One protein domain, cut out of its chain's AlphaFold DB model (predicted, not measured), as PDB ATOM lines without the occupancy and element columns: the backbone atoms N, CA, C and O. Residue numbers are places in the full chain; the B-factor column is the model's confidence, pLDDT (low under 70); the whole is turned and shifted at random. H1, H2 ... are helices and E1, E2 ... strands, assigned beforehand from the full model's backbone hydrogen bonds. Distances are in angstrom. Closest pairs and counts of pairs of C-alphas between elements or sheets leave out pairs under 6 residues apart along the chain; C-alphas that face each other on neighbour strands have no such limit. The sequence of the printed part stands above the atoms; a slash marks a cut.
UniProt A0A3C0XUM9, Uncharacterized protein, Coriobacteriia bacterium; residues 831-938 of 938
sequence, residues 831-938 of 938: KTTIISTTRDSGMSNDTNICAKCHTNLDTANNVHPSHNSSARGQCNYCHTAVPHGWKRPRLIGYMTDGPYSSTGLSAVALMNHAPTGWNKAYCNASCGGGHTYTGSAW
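AT A GLANCE: This is residues 831 to 938 of the 938 residues of an uncharacterized protein of Coriobacteriia bacterium (UniProt A0A3C0XUM9). This domain has little regular structure: a body of winding loops, with the short helix H1 toward one end and the small hairpin of E1 and E2 toward the other. The 52 residues between H1 and E1 wind through the space between them. The printed part has 108 residues; along it come H1, E1 and E2, a mixed class with 11 residues in named elements, and the two-stranded sheet is antiparallel. It is compact, with a radius of gyration of the C-alphas of 13.6 A and spans of 39 by 29 by 24 A.

HOW THE PARTS SIT: H1, residues 849 to 852, is too short for an O i to N i+4 pair; its one O i to N i+3 pair is within range. E1, residues 905 to 908, and E2, residues 923 to 925, form a hairpin, antiparallel at 177 degrees. N 924 and O 907, 2.8 A apart, are within hydrogen-bond range. H1 and E2 are apart.

IN THESE COORDINATES: H1 spans 5.8 A from C-alpha 849 at (-40.984, -29.254, 58.405). E1 spans 7.6 A; E2 spans 6.2 A, to C-alpha 925 at (-44.111, -34.542, 34.097).

THE WHOLE: The C-alphas of Asp 840 and Ser 936 are the two farthest apart, 40.5 A. The printed part has no cut, and both links are long. The model's pLDDT is under 70 in 48 residues, among them 831 to 847.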
ATOM      1  N   LYS A 831     -36.904 -26.416  49.754       68.31
ATOM      2  CA  LYS A 831     -36.905 -26.873  48.353       68.31
ATOM      3  C   LYS A 831     -35.821 -27.911  48.051       68.31
ATOM      4  O   LYS A 831     -35.864 -28.545  46.999       68.31
ATOM      5  N   THR A 832     -34.834 -28.074  48.930       66.81
ATOM      6  CA  THR A 832     -33.675 -28.968  48.711       66.81
ATOM      7  C   THR A 832     -33.825 -30.351  49.362       66.81
ATOM      8  O   THR A 832     -33.094 -31.292  49.055       66.81
ATOM      9  N   THR A 833     -34.846 -30.466  50.194       68.69
ATOM     10  CA  THR A 833     -35.447 -31.611  50.883       68.69
ATOM     11  C   THR A 833     -35.692 -32.847  50.004       68.69
ATOM     12  O   THR A 833     -36.610 -32.835  49.192       68.69
ATOM     13  N   ILE A 834     -34.945 -33.951  50.209       67.62
ATOM     14  CA  ILE A 834     -35.151 -35.278  49.563       67.62
ATOM     15  C   ILE A 834     -35.831 -36.339  50.457       67.62
ATOM     16  O   ILE A 834     -35.568 -36.410  51.648       67.62
ATOM     17  N   ILE A 835     -36.636 -37.247  49.903       64.44
ATOM     18  CA  ILE A 835     -37.082 -38.452  50.626       64.44
ATOM     19  C   ILE A 835     -35.931 -39.473  50.635       64.44
ATOM     20  O   ILE A 835     -35.612 -40.036  49.587       64.44
ATOM     21  N   SER A 836     -35.314 -39.717  51.800       62.44
ATOM     22  CA  SER A 836     -34.273 -40.740  51.995       62.44
ATOM     23  C   SER A 836     -34.617 -41.686  53.146       62.44
ATOM     24  O   SER A 836     -35.026 -41.255  54.222       62.44
ATOM     25  N   THR A 837     -34.378 -42.986  52.942       56.81
ATOM     26  CA  THR A 837     -34.447 -44.006  54.004       56.81
ATOM     27  C   THR A 837     -33.145 -44.103  54.812       56.81
ATOM     28  O   THR A 837     -33.084 -44.831  55.801       56.81
ATOM     29  N   THR A 838     -32.077 -43.410  54.395       53.94
ATOM     30  CA  THR A 838     -30.794 -43.322  55.110       53.94
ATOM     31  C   THR A 838     -30.596 -41.907  55.660       53.94
ATOM     32  O   THR A 838     -30.747 -40.915  54.947       53.94
ATOM     33  N   ARG A 839     -30.260 -41.801  56.954       50.66
ATOM     34  CA  ARG A 839     -30.237 -40.534  57.719       50.66
ATOM     35  C   ARG A 839     -29.160 -39.527  57.266       50.66
ATOM     36  O   ARG A 839     -29.195 -38.381  57.701       50.66
ATOM     37  N   ASP A 840     -28.248 -39.924  56.378       47.34
ATOM     38  CA  ASP A 840     -27.000 -39.201  56.086       47.34
ATOM     39  C   ASP A 840     -27.100 -38.181  54.931       47.34
ATOM     40  O   ASP A 840     -26.109 -37.550  54.574       47.34
ATOM     41  N   SER A 841     -28.275 -38.007  54.315       49.62
ATOM     42  CA  SER A 841     -28.442 -37.226  53.070       49.62
ATOM     43  C   SER A 841     -29.224 -35.915  53.230       49.62
ATOM     44  O   SER A 841     -29.750 -35.381  52.258       49.62
ATOM     45  N   GLY A 842     -29.318 -35.387  54.450       53.31
ATOM     46  CA  GLY A 842     -29.920 -34.072  54.691       53.31
ATOM     47  C   GLY A 842     -31.447 -34.045  54.703       53.31
ATOM     48  O   GLY A 842     -31.996 -32.973  54.917       53.31
ATOM     49  N   MET A 843     -32.128 -35.193  54.582       54.25
ATOM     50  CA  MET A 843     -33.531 -35.355  54.967       54.25
ATOM     51  C   MET A 843     -33.938 -36.798  55.282       54.25
ATOM     52  O   MET A 843     -33.792 -37.698  54.462       54.25
ATOM     53  N   SER A 844     -34.506 -36.961  56.476       56.88
ATOM     54  CA  SER A 844     -35.136 -38.160  57.032       56.88
ATOM     55  C   SER A 844     -36.649 -37.917  57.153       56.88
ATOM     56  O   SER A 844     -37.084 -36.759  57.181       56.88
ATOM     57  N   ASN A 845     -37.444 -38.978  57.334       59.00
ATOM     58  CA  ASN A 845     -38.849 -38.895  57.774       59.00
ATOM     59  C   ASN A 845     -39.051 -38.051  59.052       59.00
ATOM     60  O   ASN A 845     -40.177 -37.677  59.345       59.00
ATOM     61  N   ASP A 846     -37.972 -37.731  59.776       58.88
ATOM     62  CA  ASP A 846     -38.012 -37.076  61.087       58.88
ATOM     63  C   ASP A 846     -37.413 -35.654  61.106       58.88
ATOM     64  O   ASP A 846     -37.372 -35.030  62.163       58.88
ATOM     65  N   THR A 847     -36.866 -35.145  59.991       60.94
ATOM     66  CA  THR A 847     -35.995 -33.940  60.001       60.94
ATOM     67  C   THR A 847     -36.397 -32.840  59.015       60.94
ATOM     68  O   THR A 847     -35.576 -31.995  58.656       60.94
ATOM     69  N   ASN A 848     -37.653 -32.843  58.568       71.44
ATOM     70  CA  ASN A 848     -38.221 -31.831  57.674       71.44
ATOM     71  C   ASN A 848     -39.467 -31.183  58.288       71.44
ATOM     72  O   ASN A 848     -40.072 -31.765  59.184       71.44
ATOM     73  N   ILE A 849     -39.859 -29.997  57.813       76.56
ATOM     74  CA  ILE A 849     -40.984 -29.254  58.405       76.56
ATOM     75  C   ILE A 849     -42.308 -30.028  58.320       76.56
ATOM     76  O   ILE A 849     -43.063 -30.056  59.289       76.56
ATOM     77  N   CYS A 850     -42.556 -30.745  57.219       79.75
ATOM     78  CA  CYS A 850     -43.768 -31.543  57.039       79.75
ATOM     79  C   CYS A 850     -43.850 -32.693  58.055       79.75
ATOM     80  O   CYS A 850     -44.949 -33.095  58.431       79.75
ATOM     81  N   ALA A 851     -42.710 -33.198  58.542       78.06
ATOM     82  CA  ALA A 851     -42.645 -34.259  59.546       78.06
ATOM     83  C   ALA A 851     -43.201 -33.853  60.925       78.06
ATOM     84  O   ALA A 851     -43.443 -34.730  61.757       78.06
ATOM     85  N   LYS A 852     -43.444 -32.554  61.167       80.00
ATOM     86  CA  LYS A 852     -44.178 -32.074  62.353       80.00
ATOM     87  C   LYS A 852     -45.601 -32.639  62.420       80.00
ATOM     88  O   LYS A 852     -46.106 -32.913  63.509       80.00
ATOM     89  N   CYS A 853     -46.227 -32.833  61.260       82.31
ATOM     90  CA  CYS A 853     -47.625 -33.256  61.144       82.31
ATOM     91  C   CYS A 853     -47.780 -34.575  60.386       82.31
ATOM     92  O   CYS A 853     -48.743 -35.304  60.616       82.31
ATOM     93  N   HIS A 854     -46.827 -34.915  59.517       82.44
ATOM     94  CA  HIS A 854     -46.851 -36.121  58.703       82.44
ATOM     95  C   HIS A 854     -45.876 -37.192  59.190       82.44
ATOM     96  O   HIS A 854     -44.789 -36.890  59.676       82.44
ATOM     97  N   THR A 855     -46.259 -38.455  59.016       81.75
ATOM     98  CA  THR A 855     -45.425 -39.630  59.306       81.75
ATOM     99  C   THR A 855     -45.381 -40.568  58.099       81.75
ATOM    100  O   THR A 855     -46.131 -40.375  57.143       81.75
ATOM    101  N   ASN A 856     -44.483 -41.561  58.113       77.94
ATOM    102  CA  ASN A 856     -44.299 -42.553  57.041       77.94
ATOM    103  C   ASN A 856     -44.161 -41.939  55.631       77.94
ATOM    104  O   ASN A 856     -44.620 -42.515  54.646       77.94
ATOM    105  N   LEU A 857     -43.562 -40.751  55.502       75.25
ATOM    106  CA  LEU A 857     -43.528 -39.996  54.241       75.25
ATOM    107  C   LEU A 857     -42.878 -40.780  53.088       75.25
ATOM    108  O   LEU A 857     -43.296 -40.651  51.942       75.25
ATOM    109  N   ASP A 858     -41.907 -41.637  53.381       70.62
ATOM    110  CA  ASP A 858     -41.236 -42.522  52.426       70.62
ATOM    111  C   ASP A 858     -42.056 -43.749  51.986       70.62
ATOM    112  O   ASP A 858     -41.763 -44.337  50.944       70.62
ATOM    113  N   THR A 859     -43.077 -44.133  52.753       70.44
ATOM    114  CA  THR A 859     -43.825 -45.395  52.607       70.44
ATOM    115  C   THR A 859     -45.344 -45.213  52.523       70.44
ATOM    116  O   THR A 859     -46.056 -46.180  52.257       70.44
ATOM    117  N   ALA A 860     -45.843 -43.980  52.650       66.81
ATOM    118  CA  ALA A 860     -47.268 -43.640  52.659       66.81
ATOM    119  C   ALA A 860     -48.027 -44.060  51.383       66.81
ATOM    120  O   ALA A 860     -49.247 -44.211  51.404       66.81
ATOM    121  N   ASN A 861     -47.331 -44.252  50.256       66.00
ATOM    122  CA  ASN A 861     -47.879 -44.854  49.038       66.00
ATOM    123  C   ASN A 861     -46.775 -45.556  48.225       66.00
ATOM    124  O   ASN A 861     -45.594 -45.401  48.508       66.00
ATOM    125  N   ASN A 862     -47.136 -46.286  47.163       66.75
ATOM    126  CA  ASN A 862     -46.170 -47.035  46.338       66.75
ATOM    127  C   ASN A 862     -45.265 -46.153  45.440       66.75
ATOM    128  O   ASN A 862     -44.274 -46.640  44.888       66.75
ATOM    129  N   VAL A 863     -45.588 -44.867  45.266       67.50
ATOM    130  CA  VAL A 863     -44.828 -43.929  44.418       67.50
ATOM    131  C   VAL A 863     -43.619 -43.365  45.160       67.50
ATOM    132  O   VAL A 863     -42.573 -43.194  44.527       67.50
ATOM    133  N   HIS A 864     -43.719 -43.129  46.473       74.50
ATOM    134  CA  HIS A 864     -42.620 -42.583  47.284       74.50
ATOM    135  C   HIS A 864     -41.404 -43.537  47.379       74.50
ATOM    136  O   HIS A 864     -40.298 -43.096  47.053       74.50
ATOM    137  N   PRO A 865     -41.563 -44.858  47.635       67.50
ATOM    138  CA  PRO A 865     -40.459 -45.822  47.586       67.50
ATOM    139  C   PRO A 865     -39.792 -45.908  46.209       67.50
ATOM    140  O   PRO A 865     -38.608 -46.209  46.100       67.50
ATOM    141  N   SER A 866     -40.535 -45.620  45.136       68.12
ATOM    142  CA  SER A 866     -40.050 -45.711  43.751       68.12
ATOM    143  C   SER A 866     -39.137 -44.543  43.323       68.12
ATOM    144  O   SER A 866     -38.686 -44.523  42.168       68.12
ATOM    145  N   HIS A 867     -38.900 -43.563  44.208       66.25
ATOM    146  CA  HIS A 867     -38.120 -42.340  43.950       66.25
ATOM    147  C   HIS A 867     -37.147 -41.961  45.096       66.25
ATOM    148  O   HIS A 867     -36.563 -40.881  45.070       66.25
ATOM    149  N   ASN A 868     -36.911 -42.863  46.057       62.75
ATOM    150  CA  ASN A 868     -36.234 -42.633  47.348       62.75
ATOM    151  C   ASN A 868     -34.689 -42.475  47.340       62.75
ATOM    152  O   ASN A 868     -34.063 -42.567  48.392       62.75
ATOM    153  N   SER A 869     -34.039 -42.331  46.180       56.22
ATOM    154  CA  SER A 869     -32.565 -42.445  46.084       56.22
ATOM    155  C   SER A 869     -31.899 -41.540  45.036       56.22
ATOM    156  O   SER A 869     -30.775 -41.795  44.607       56.22
ATOM    157  N   SER A 870     -32.553 -40.456  44.606       56.22
ATOM    158  CA  SER A 870     -31.974 -39.523  43.623       56.22
ATOM    159  C   SER A 870     -32.329 -38.067  43.917       56.22
ATOM    160  O   SER A 870     -33.268 -37.799  44.660       56.22
ATOM    161  N   ALA A 871     -31.657 -37.120  43.252       57.28
ATOM    162  CA  ALA A 871     -32.060 -35.708  43.231       57.28
ATOM    163  C   ALA A 871     -33.534 -35.496  42.811       57.28
ATOM    164  O   ALA A 871     -34.094 -34.449  43.089       57.28
ATOM    165  N   ARG A 872     -34.184 -36.496  42.188       60.81
ATOM    166  CA  ARG A 872     -35.609 -36.504  41.803       60.81
ATOM    167  C   ARG A 872     -36.549 -37.041  42.895       60.81
ATOM    168  O   ARG A 872     -37.727 -37.245  42.630       60.81
ATOM    169  N   GLY A 873     -36.026 -37.314  44.090       64.94
ATOM    170  CA  GLY A 873     -36.789 -37.688  45.282       64.94
ATOM    171  C   GLY A 873     -37.176 -36.499  46.163       64.94
ATOM    172  O   GLY A 873     -37.626 -36.723  47.283       64.94
ATOM    173  N   GLN A 874     -36.965 -35.250  45.720       73.19
ATOM    174  CA  GLN A 874     -37.389 -34.076  46.495       73.19
ATOM    175  C   GLN A 874     -38.906 -33.935  46.490       73.19
ATOM    176  O   GLN A 874     -39.547 -34.149  45.459       73.19
ATOM    177  N   CYS A 875     -39.488 -33.560  47.633       74.81
ATOM    178  CA  CYS A 875     -40.941 -33.447  47.775       74.81
ATOM    179  C   CYS A 875     -41.529 -32.491  46.726       74.81
ATOM    180  O   CYS A 875     -42.532 -32.803  46.092       74.81
ATOM    181  N   ASN A 876     -40.853 -31.369  46.474       72.94
ATOM    182  CA  ASN A 876     -41.269 -30.349  45.512       72.94
ATOM    183  C   ASN A 876     -41.126 -30.758  44.027       72.94
ATOM    184  O   ASN A 876     -41.557 -30.012  43.152       72.94
ATOM    185  N   TYR A 877     -40.561 -31.928  43.697       73.38
ATOM    186  CA  TYR A 877     -40.672 -32.467  42.332       73.38
ATOM    187  C   TYR A 877     -42.071 -33.001  42.030       73.38
ATOM    188  O   TYR A 877     -42.431 -33.085  40.864       73.38
ATOM    189  N   CYS A 878     -42.838 -33.401  43.044       75.81
ATOM    190  CA  CYS A 878     -44.174 -33.981  42.867       75.81
ATOM    191  C   CYS A 878     -45.263 -33.225  43.636       75.81
ATOM    192  O   CYS A 878     -46.450 -33.392  43.343       75.81
ATOM    193  N   HIS A 879     -44.868 -32.382  44.588       80.62
ATOM    194  CA  HIS A 879     -45.738 -31.491  45.334       80.62
ATOM    195  C   HIS A 879     -45.419 -30.032  45.003       80.62
ATOM    196  O   HIS A 879     -44.292 -29.690  44.654       80.62
ATOM    197  N   THR A 880     -46.428 -29.167  45.072       80.12
ATOM    198  CA  THR A 880     -46.261 -27.731  44.804       80.12
ATOM    199  C   THR A 880     -45.158 -27.104  45.669       80.12
ATOM    200  O   THR A 880     -45.007 -27.450  46.839       80.12
ATOM    201  N   ALA A 881     -44.414 -26.145  45.100       75.06
ATOM    202  CA  ALA A 881     -43.453 -25.301  45.819       75.06
ATOM    203  C   ALA A 881     -44.099 -24.249  46.740       75.06
ATOM    204  O   ALA A 881     -43.387 -23.436  47.325       75.06
ATOM    205  N   VAL A 882     -45.423 -24.252  46.880       79.81
ATOM    206  CA  VAL A 882     -46.130 -23.486  47.908       79.81
ATOM    207  C   VAL A 882     -47.105 -24.429  48.615       79.81
ATOM    208  O   VAL A 882     -48.209 -24.655  48.117       79.81
ATOM    209  N   PRO A 883     -46.704 -25.056  49.737       80.12
ATOM    210  CA  PRO A 883     -47.460 -26.135  50.372       80.12
ATOM    211  C   PRO A 883     -48.648 -25.643  51.224       80.12
ATOM    212  O   PRO A 883     -49.091 -26.350  52.123       80.12
ATOM    213  N   HIS A 884     -49.177 -24.449  50.957       87.38
ATOM    214  CA  HIS A 884     -50.355 -23.890  51.628       87.38
ATOM    215  C   HIS A 884     -51.653 -24.486  51.071       87.38
ATOM    216  O   HIS A 884     -52.456 -25.061  51.810       87.38
ATOM    217  N   GLY A 885     -51.817 -24.421  49.745       82.44
ATOM    218  CA  GLY A 885     -52.971 -24.956  49.034       82.44
ATOM    219  C   GLY A 885     -52.791 -24.968  47.519       82.44
ATOM    220  O   GLY A 885     -51.978 -24.235  46.954       82.44
ATOM    221  N   TRP A 886     -53.531 -25.848  46.840       80.12
ATOM    222  CA  TRP A 886     -53.431 -26.009  45.393       80.12
ATOM    223  C   TRP A 886     -54.743 -26.449  44.741       80.12
ATOM    224  O   TRP A 886     -55.544 -27.205  45.297       80.12
ATOM    225  N   LYS A 887     -54.919 -26.033  43.483       75.50
ATOM    226  CA  LYS A 887     -56.068 -26.369  42.628       75.50
ATOM    227  C   LYS A 887     -56.115 -27.827  42.149       75.50
ATOM    228  O   LYS A 887     -56.994 -28.169  41.368       75.50
ATOM    229  N   ARG A 888     -55.163 -28.679  42.533       78.19
ATOM    230  CA  ARG A 888     -55.208 -30.127  42.268       78.19
ATOM    231  C   ARG A 888     -55.224 -30.879  43.601       78.19
ATOM    232  O   ARG A 888     -54.554 -30.433  44.537       78.19
ATOM    233  N   PRO A 889     -55.931 -32.017  43.706       78.56
ATOM    234  CA  PRO A 889     -55.935 -32.795  44.936       78.56
ATOM    235  C   PRO A 889     -54.527 -33.284  45.326       78.56
ATOM    236  O   PRO A 889     -53.678 -33.525  44.468       78.56
ATOM    237  N   ARG A 890     -54.308 -33.476  46.632       79.25
ATOM    238  CA  ARG A 890     -53.073 -33.958  47.284       79.25
ATOM    239  C   ARG A 890     -51.842 -33.060  47.079       79.25
ATOM    240  O   ARG A 890     -50.715 -33.550  47.099       79.25
ATOM    241  N   LEU A 891     -52.060 -31.755  46.875       82.38
ATOM    242  CA  LEU A 891     -51.006 -30.755  46.639       82.38
ATOM    243  C   LEU A 891     -50.056 -31.139  45.487       82.38
ATOM    244  O   LEU A 891     -48.889 -30.755  45.487       82.38
ATOM    245  N   ILE A 892     -50.540 -31.918  44.511       81.06
ATOM    246  CA  ILE A 892     -49.709 -32.437  43.419       81.06
ATOM    247  C   ILE A 892     -49.354 -31.295  42.452       81.06
ATOM    248  O   ILE A 892     -50.233 -30.667  41.849       81.06
ATOM    249  N   GLY A 893     -48.055 -31.057  42.280       78.06
ATOM    250  CA  GLY A 893     -47.479 -29.939  41.528       78.06
ATOM    251  C   GLY A 893     -45.965 -30.087  41.365       78.06
ATOM    252  O   GLY A 893     -45.422 -31.145  41.663       78.06
ATOM    253  N   TYR A 894     -45.292 -29.062  40.839       72.50
ATOM    254  CA  TYR A 894     -43.837 -29.059  40.610       72.50
ATOM    255  C   TYR A 894     -43.166 -27.809  41.179       72.50
ATOM    256  O   TYR A 894     -43.782 -26.756  41.291       72.50
ATOM    257  N   MET A 895     -41.858 -27.886  41.427       66.44
ATOM    258  CA  MET A 895     -41.058 -26.745  41.885       66.44
ATOM    259  C   MET A 895     -40.931 -25.610  40.861       66.44
ATOM    260  O   MET A 895     -40.608 -24.486  41.229       66.44
ATOM    261  N   THR A 896     -41.141 -25.917  39.577       65.69
ATOM    262  CA  THR A 896     -41.146 -24.946  38.473       65.69
ATOM    263  C   THR A 896     -42.537 -24.388  38.190       65.69
ATOM    264  O   THR A 896     -42.690 -23.554  37.297       65.69
ATOM    265  N   ASP A 897     -43.563 -24.875  38.892       72.81
ATOM    266  CA  ASP A 897     -44.889 -24.281  38.816       72.81
ATOM    267  C   ASP A 897     -44.806 -22.885  39.437       72.81
ATOM    268  O   ASP A 897     -44.309 -22.710  40.551       72.81
ATOM    269  N   GLY A 898     -45.219 -21.876  38.671       66.31
ATOM    270  CA  GLY A 898     -45.299 -20.524  39.196       66.31
ATOM    271  C   GLY A 898     -46.450 -20.420  40.198       66.31
ATOM    272  O   GLY A 898     -47.365 -21.254  40.180       66.31
ATOM    273  N   PRO A 899     -46.488 -19.357  41.011       65.75
ATOM    274  CA  PRO A 899     -47.697 -19.002  41.733       65.75
ATOM    275  C   PRO A 899     -48.856 -18.976  40.736       65.75
ATOM    276  O   PRO A 899     -48.792 -18.307  39.704       65.75
ATOM    277  N   TYR A 900     -49.880 -19.786  40.981       71.12
ATOM    278  CA  TYR A 900     -51.092 -19.825  40.157       71.12
ATOM    279  C   TYR A 900     -50.991 -20.478  38.764       71.12
ATOM    280  O   TYR A 900     -52.010 -20.647  38.083       71.12
ATOM    281  N   SER A 901     -49.818 -20.971  38.355       70.88
ATOM    282  CA  SER A 901     -49.595 -21.584  37.034       70.88
ATOM    283  C   SER A 901     -48.816 -22.896  37.133       70.88
ATOM    284  O   SER A 901     -48.007 -23.071  38.027       70.88
ATOM    285  N   SER A 902     -49.059 -23.851  36.228       70.62
ATOM    286  CA  SER A 902     -48.326 -25.127  36.220       70.62
ATOM    287  C   SER A 902     -47.609 -25.314  34.894       70.62
ATOM    288  O   SER A 902     -48.226 -25.204  33.835       70.62
ATOM    289  N   THR A 903     -46.308 -25.580  34.961       69.56
ATOM    290  CA  THR A 903     -45.441 -25.837  33.803       69.56
ATOM    291  C   THR A 903     -44.670 -27.151  33.942       69.56
ATOM    292  O   THR A 903     -44.246 -27.713  32.935       69.56
ATOM    293  N   GLY A 904     -44.513 -27.674  35.166       69.62
ATOM    294  CA  GLY A 904     -43.783 -28.914  35.430       69.62
ATOM    295  C   GLY A 904     -44.644 -30.177  35.355       69.62
ATOM    296  O   GLY A 904     -44.174 -31.208  34.869       69.62
ATOM    297  N   LEU A 905     -45.922 -30.100  35.749       73.88
ATOM    298  CA  LEU A 905     -46.885 -31.200  35.618       73.88
ATOM    299  C   LEU A 905     -47.881 -30.925  34.494       73.88
ATOM    300  O   LEU A 905     -48.850 -30.180  34.660       73.88
ATOM    301  N   SER A 906     -47.641 -31.578  33.360       70.62
ATOM    302  CA  SER A 906     -48.446 -31.417  32.148       70.62
ATOM    303  C   SER A 906     -49.713 -32.275  32.142       70.62
ATOM    304  O   SER A 906     -50.680 -31.895  31.489       70.62
ATOM    305  N   ALA A 907     -49.737 -33.402  32.868       72.44
ATOM    306  CA  ALA A 907     -50.937 -34.225  33.019       72.44
ATOM    307  C   ALA A 907     -50.911 -35.121  34.268       72.44
ATOM    308  O   ALA A 907     -49.888 -35.729  34.584       72.44
ATOM    309  N   VAL A 908     -52.072 -35.296  34.905       79.19
ATOM    310  CA  VAL A 908     -52.373 -36.405  35.830       79.19
ATOM    311  C   VAL A 908     -53.644 -37.082  35.345       79.19
ATOM    312  O   VAL A 908     -54.625 -36.393  35.072       79.19
ATOM    313  N   ALA A 909     -53.631 -38.410  35.249       82.81
ATOM    314  CA  ALA A 909     -54.761 -39.192  34.766       82.81
ATOM    315  C   ALA A 909     -56.032 -38.922  35.589       82.81
ATOM    316  O   ALA A 909     -56.064 -39.146  36.804       82.81
ATOM    317  N   LEU A 910     -57.091 -38.485  34.904       80.69
ATOM    318  CA  LEU A 910     -58.430 -38.336  35.468       80.69
ATOM    319  C   LEU A 910     -59.137 -39.695  35.500       80.69
ATOM    320  O   LEU A 910     -59.846 -40.077  34.569       80.69
ATOM    321  N   MET A 911     -58.904 -40.446  36.574       84.94
ATOM    322  CA  MET A 911     -59.540 -41.733  36.858       84.94
ATOM    323  C   MET A 911     -59.771 -41.907  38.363       84.94
ATOM    324  O   MET A 911     -59.274 -41.116  39.169       84.94
ATOM    325  N   ASN A 912     -60.520 -42.943  38.744       86.94
ATOM    326  CA  ASN A 912     -60.675 -43.307  40.150       86.94
ATOM    327  C   ASN A 912     -59.375 -43.934  40.667       86.94
ATOM    328  O   ASN A 912     -58.891 -44.907  40.087       86.94
ATOM    329  N   HIS A 913     -58.844 -43.400  41.766       83.38
ATOM    330  CA  HIS A 913     -57.618 -43.889  42.397       83.38
ATOM    331  C   HIS A 913     -57.909 -44.443  43.792       83.38
ATOM    332  O   HIS A 913     -58.615 -43.823  44.593       83.38
ATOM    333  N   ALA A 914     -57.320 -45.601  44.089       83.00
ATOM    334  CA  ALA A 914     -57.185 -46.103  45.452       83.00
ATOM    335  C   ALA A 914     -55.993 -45.411  46.151       83.00
ATOM    336  O   ALA A 914     -55.153 -44.808  45.472       83.00
ATOM    337  N   PRO A 915     -55.859 -45.510  47.488       73.69
ATOM    338  CA  PRO A 915     -54.715 -44.932  48.203       73.69
ATOM    339  C   PRO A 915     -53.381 -45.603  47.826       73.69
ATOM    340  O   PRO A 915     -52.312 -45.019  47.981       73.69
ATOM    341  N   THR A 916     -53.433 -46.827  47.290       72.56
ATOM    342  CA  THR A 916     -52.277 -47.618  46.852       72.56
ATOM    343  C   THR A 916     -52.331 -47.897  45.344       72.56
ATOM    344  O   THR A 916     -53.373 -47.769  44.705       72.56
ATOM    345  N   GLY A 917     -51.193 -48.269  44.743       69.50
ATOM    346  CA  GLY A 917     -51.145 -48.695  43.332       69.50
ATOM    347  C   GLY A 917     -50.994 -47.588  42.278       69.50
ATOM    348  O   GLY A 917     -51.132 -47.864  41.086       69.50
ATOM    349  N   TRP A 918     -50.672 -46.357  42.679       75.56
ATOM    350  CA  TRP A 918     -50.301 -45.285  41.750       75.56
ATOM    351  C   TRP A 918     -49.009 -45.639  40.989       75.56
ATOM    352  O   TRP A 918     -48.051 -46.144  41.574       75.56
ATOM    353  N   ASN A 919     -48.979 -45.380  39.680       72.62
ATOM    354  CA  ASN A 919     -47.864 -45.706  38.787       72.62
ATOM    355  C   ASN A 919     -47.347 -44.439  38.083       72.62
ATOM    356  O   ASN A 919     -48.129 -43.544  37.765       72.62
ATOM    357  N   LYS A 920     -46.042 -44.390  37.765       71.62
ATOM    358  CA  LYS A 920     -45.414 -43.306  36.980       71.62
ATOM    359  C   LYS A 920     -46.137 -43.034  35.653       71.62
ATOM    360  O   LYS A 920     -46.187 -41.887  35.219       71.62
ATOM    361  N   ALA A 921     -46.738 -44.060  35.044       73.88
ATOM    362  CA  ALA A 921     -47.518 -43.956  33.809       73.88
ATOM    363  C   ALA A 921     -48.816 -43.135  33.938       73.88
ATOM    364  O   ALA A 921     -49.392 -42.769  32.920       73.88
ATOM    365  N   TYR A 922     -49.285 -42.838  35.154       79.12
ATOM    366  CA  TYR A 922     -50.486 -42.026  35.381       79.12
ATOM    367  C   TYR A 922     -50.205 -40.518  35.395       79.12
ATOM    368  O   TYR A 922     -51.145 -39.734  35.502       79.12
ATOM    369  N   CYS A 923     -48.941 -40.105  35.262       76.62
ATOM    370  CA  CYS A 923     -48.546 -38.699  35.245       76.62
ATOM    371  C   CYS A 923     -47.625 -38.402  34.049       76.62
ATOM    372  O   CYS A 923     -46.769 -39.219  33.695       76.62
ATOM    373  N   ASN A 924     -47.769 -37.216  33.454       77.62
ATOM    374  CA  ASN A 924     -46.823 -36.637  32.501       77.62
ATOM    375  C   ASN A 924     -46.167 -35.404  33.125       77.62
ATOM    376  O   ASN A 924     -46.851 -34.463  33.537       77.62
ATOM    377  N   ALA A 925     -44.842 -35.426  33.215       71.56
ATOM    378  CA  ALA A 925     -44.111 -34.542  34.097       71.56
ATOM    379  C   ALA A 925     -42.682 -34.268  33.603       71.56
ATOM    380  O   ALA A 925     -42.056 -35.121  32.970       71.56
ATOM    381  N   SER A 926     -42.158 -33.081  33.906       66.50
ATOM    382  CA  SER A 926     -40.885 -32.575  33.370       66.50
ATOM    383  C   SER A 926     -39.625 -33.192  34.002       66.50
ATOM    384  O   SER A 926     -38.524 -32.979  33.498       66.50
ATOM    385  N   CYS A 927     -39.752 -34.006  35.058       63.44
ATOM    386  CA  CYS A 927     -38.623 -34.597  35.797       63.44
ATOM    387  C   CYS A 927     -37.841 -35.692  35.037       63.44
ATOM    388  O   CYS A 927     -36.779 -36.123  35.495       63.44
ATOM    389  N   GLY A 928     -38.315 -36.119  33.859       62.94
ATOM    390  CA  GLY A 928     -37.670 -37.107  32.991       62.94
ATOM    391  C   GLY A 928     -37.736 -38.555  33.507       62.94
ATOM    392  O   GLY A 928     -37.639 -38.827  34.699       62.94
ATOM    393  N   GLY A 929     -37.821 -39.519  32.582       63.06
ATOM    394  CA  GLY A 929     -37.858 -40.959  32.880       63.06
ATOM    395  C   GLY A 929     -39.275 -41.534  32.989       63.06
ATOM    396  O   GLY A 929     -39.884 -41.519  34.049       63.06
ATOM    397  N   GLY A 930     -39.788 -42.097  31.891       62.56
ATOM    398  CA  GLY A 930     -40.980 -42.964  31.884       62.56
ATOM    399  C   GLY A 930     -42.354 -42.289  32.032       62.56
ATOM    400  O   GLY A 930     -43.362 -42.946  31.777       62.56
ATOM    401  N   HIS A 931     -42.421 -41.002  32.373       72.19
ATOM    402  CA  HIS A 931     -43.661 -40.217  32.402       72.19
ATOM    403  C   HIS A 931     -44.154 -39.932  30.972       72.19
ATOM    404  O   HIS A 931     -43.635 -39.050  30.298       72.19
ATOM    405  N   THR A 932     -45.105 -40.729  30.472       64.94
ATOM    406  CA  THR A 932     -45.542 -40.720  29.055       64.94
ATOM    407  C   THR A 932     -47.064 -40.679  28.885       64.94
ATOM    408  O   THR A 932     -47.586 -41.027  27.825       64.94
ATOM    409  N   TYR A 933     -47.800 -40.261  29.921       73.44
ATOM    410  CA  TYR A 933     -49.262 -40.273  29.892       73.44
ATOM    411  C   TYR A 933     -49.832 -39.419  28.746       73.44
ATOM    412  O   TYR A 933     -49.505 -38.239  28.608       73.44
ATOM    413  N   THR A 934     -50.707 -40.033  27.945       60.50
ATOM    414  CA  THR A 934     -51.429 -39.431  26.813       60.50
ATOM    415  C   THR A 934     -52.912 -39.809  26.917       60.50
ATOM    416  O   THR A 934     -53.383 -40.769  26.316       60.50
ATOM    417  N   GLY A 935     -53.662 -39.093  27.753       65.19
ATOM    418  CA  GLY A 935     -55.093 -39.319  27.981       65.19
ATOM    419  C   GLY A 935     -55.756 -38.114  28.650       65.19
ATOM    420  O   GLY A 935     -55.116 -37.074  28.802       65.19
ATOM    421  N   SER A 936     -57.030 -38.237  29.038       63.16
ATOM    422  CA  SER A 936     -57.756 -37.172  29.744       63.16
ATOM    423  C   SER A 936     -57.069 -36.830  31.065       63.16
ATOM    424  O   SER A 936     -56.888 -37.690  31.929       63.16
ATOM    425  N   ALA A 937     -56.693 -35.565  31.217       69.56
ATOM    426  CA  ALA A 937     -55.863 -35.097  32.312       69.56
ATOM    427  C   ALA A 937     -56.421 -33.831  32.965       69.56
ATOM    428  O   ALA A 937     -57.196 -33.106  32.341       69.56
ATOM    429  N   TRP A 938     -56.011 -33.617  34.216       67.06
ATOM    430  CA  TRP A 938     -56.265 -32.410  35.007       67.06
ATOM    431  C   TRP A 938     -55.703 -31.125  34.406       67.06
ATOM    432  O   TRP A 938     -54.502 -31.129  34.041       67.06
TER     433      TRP A 938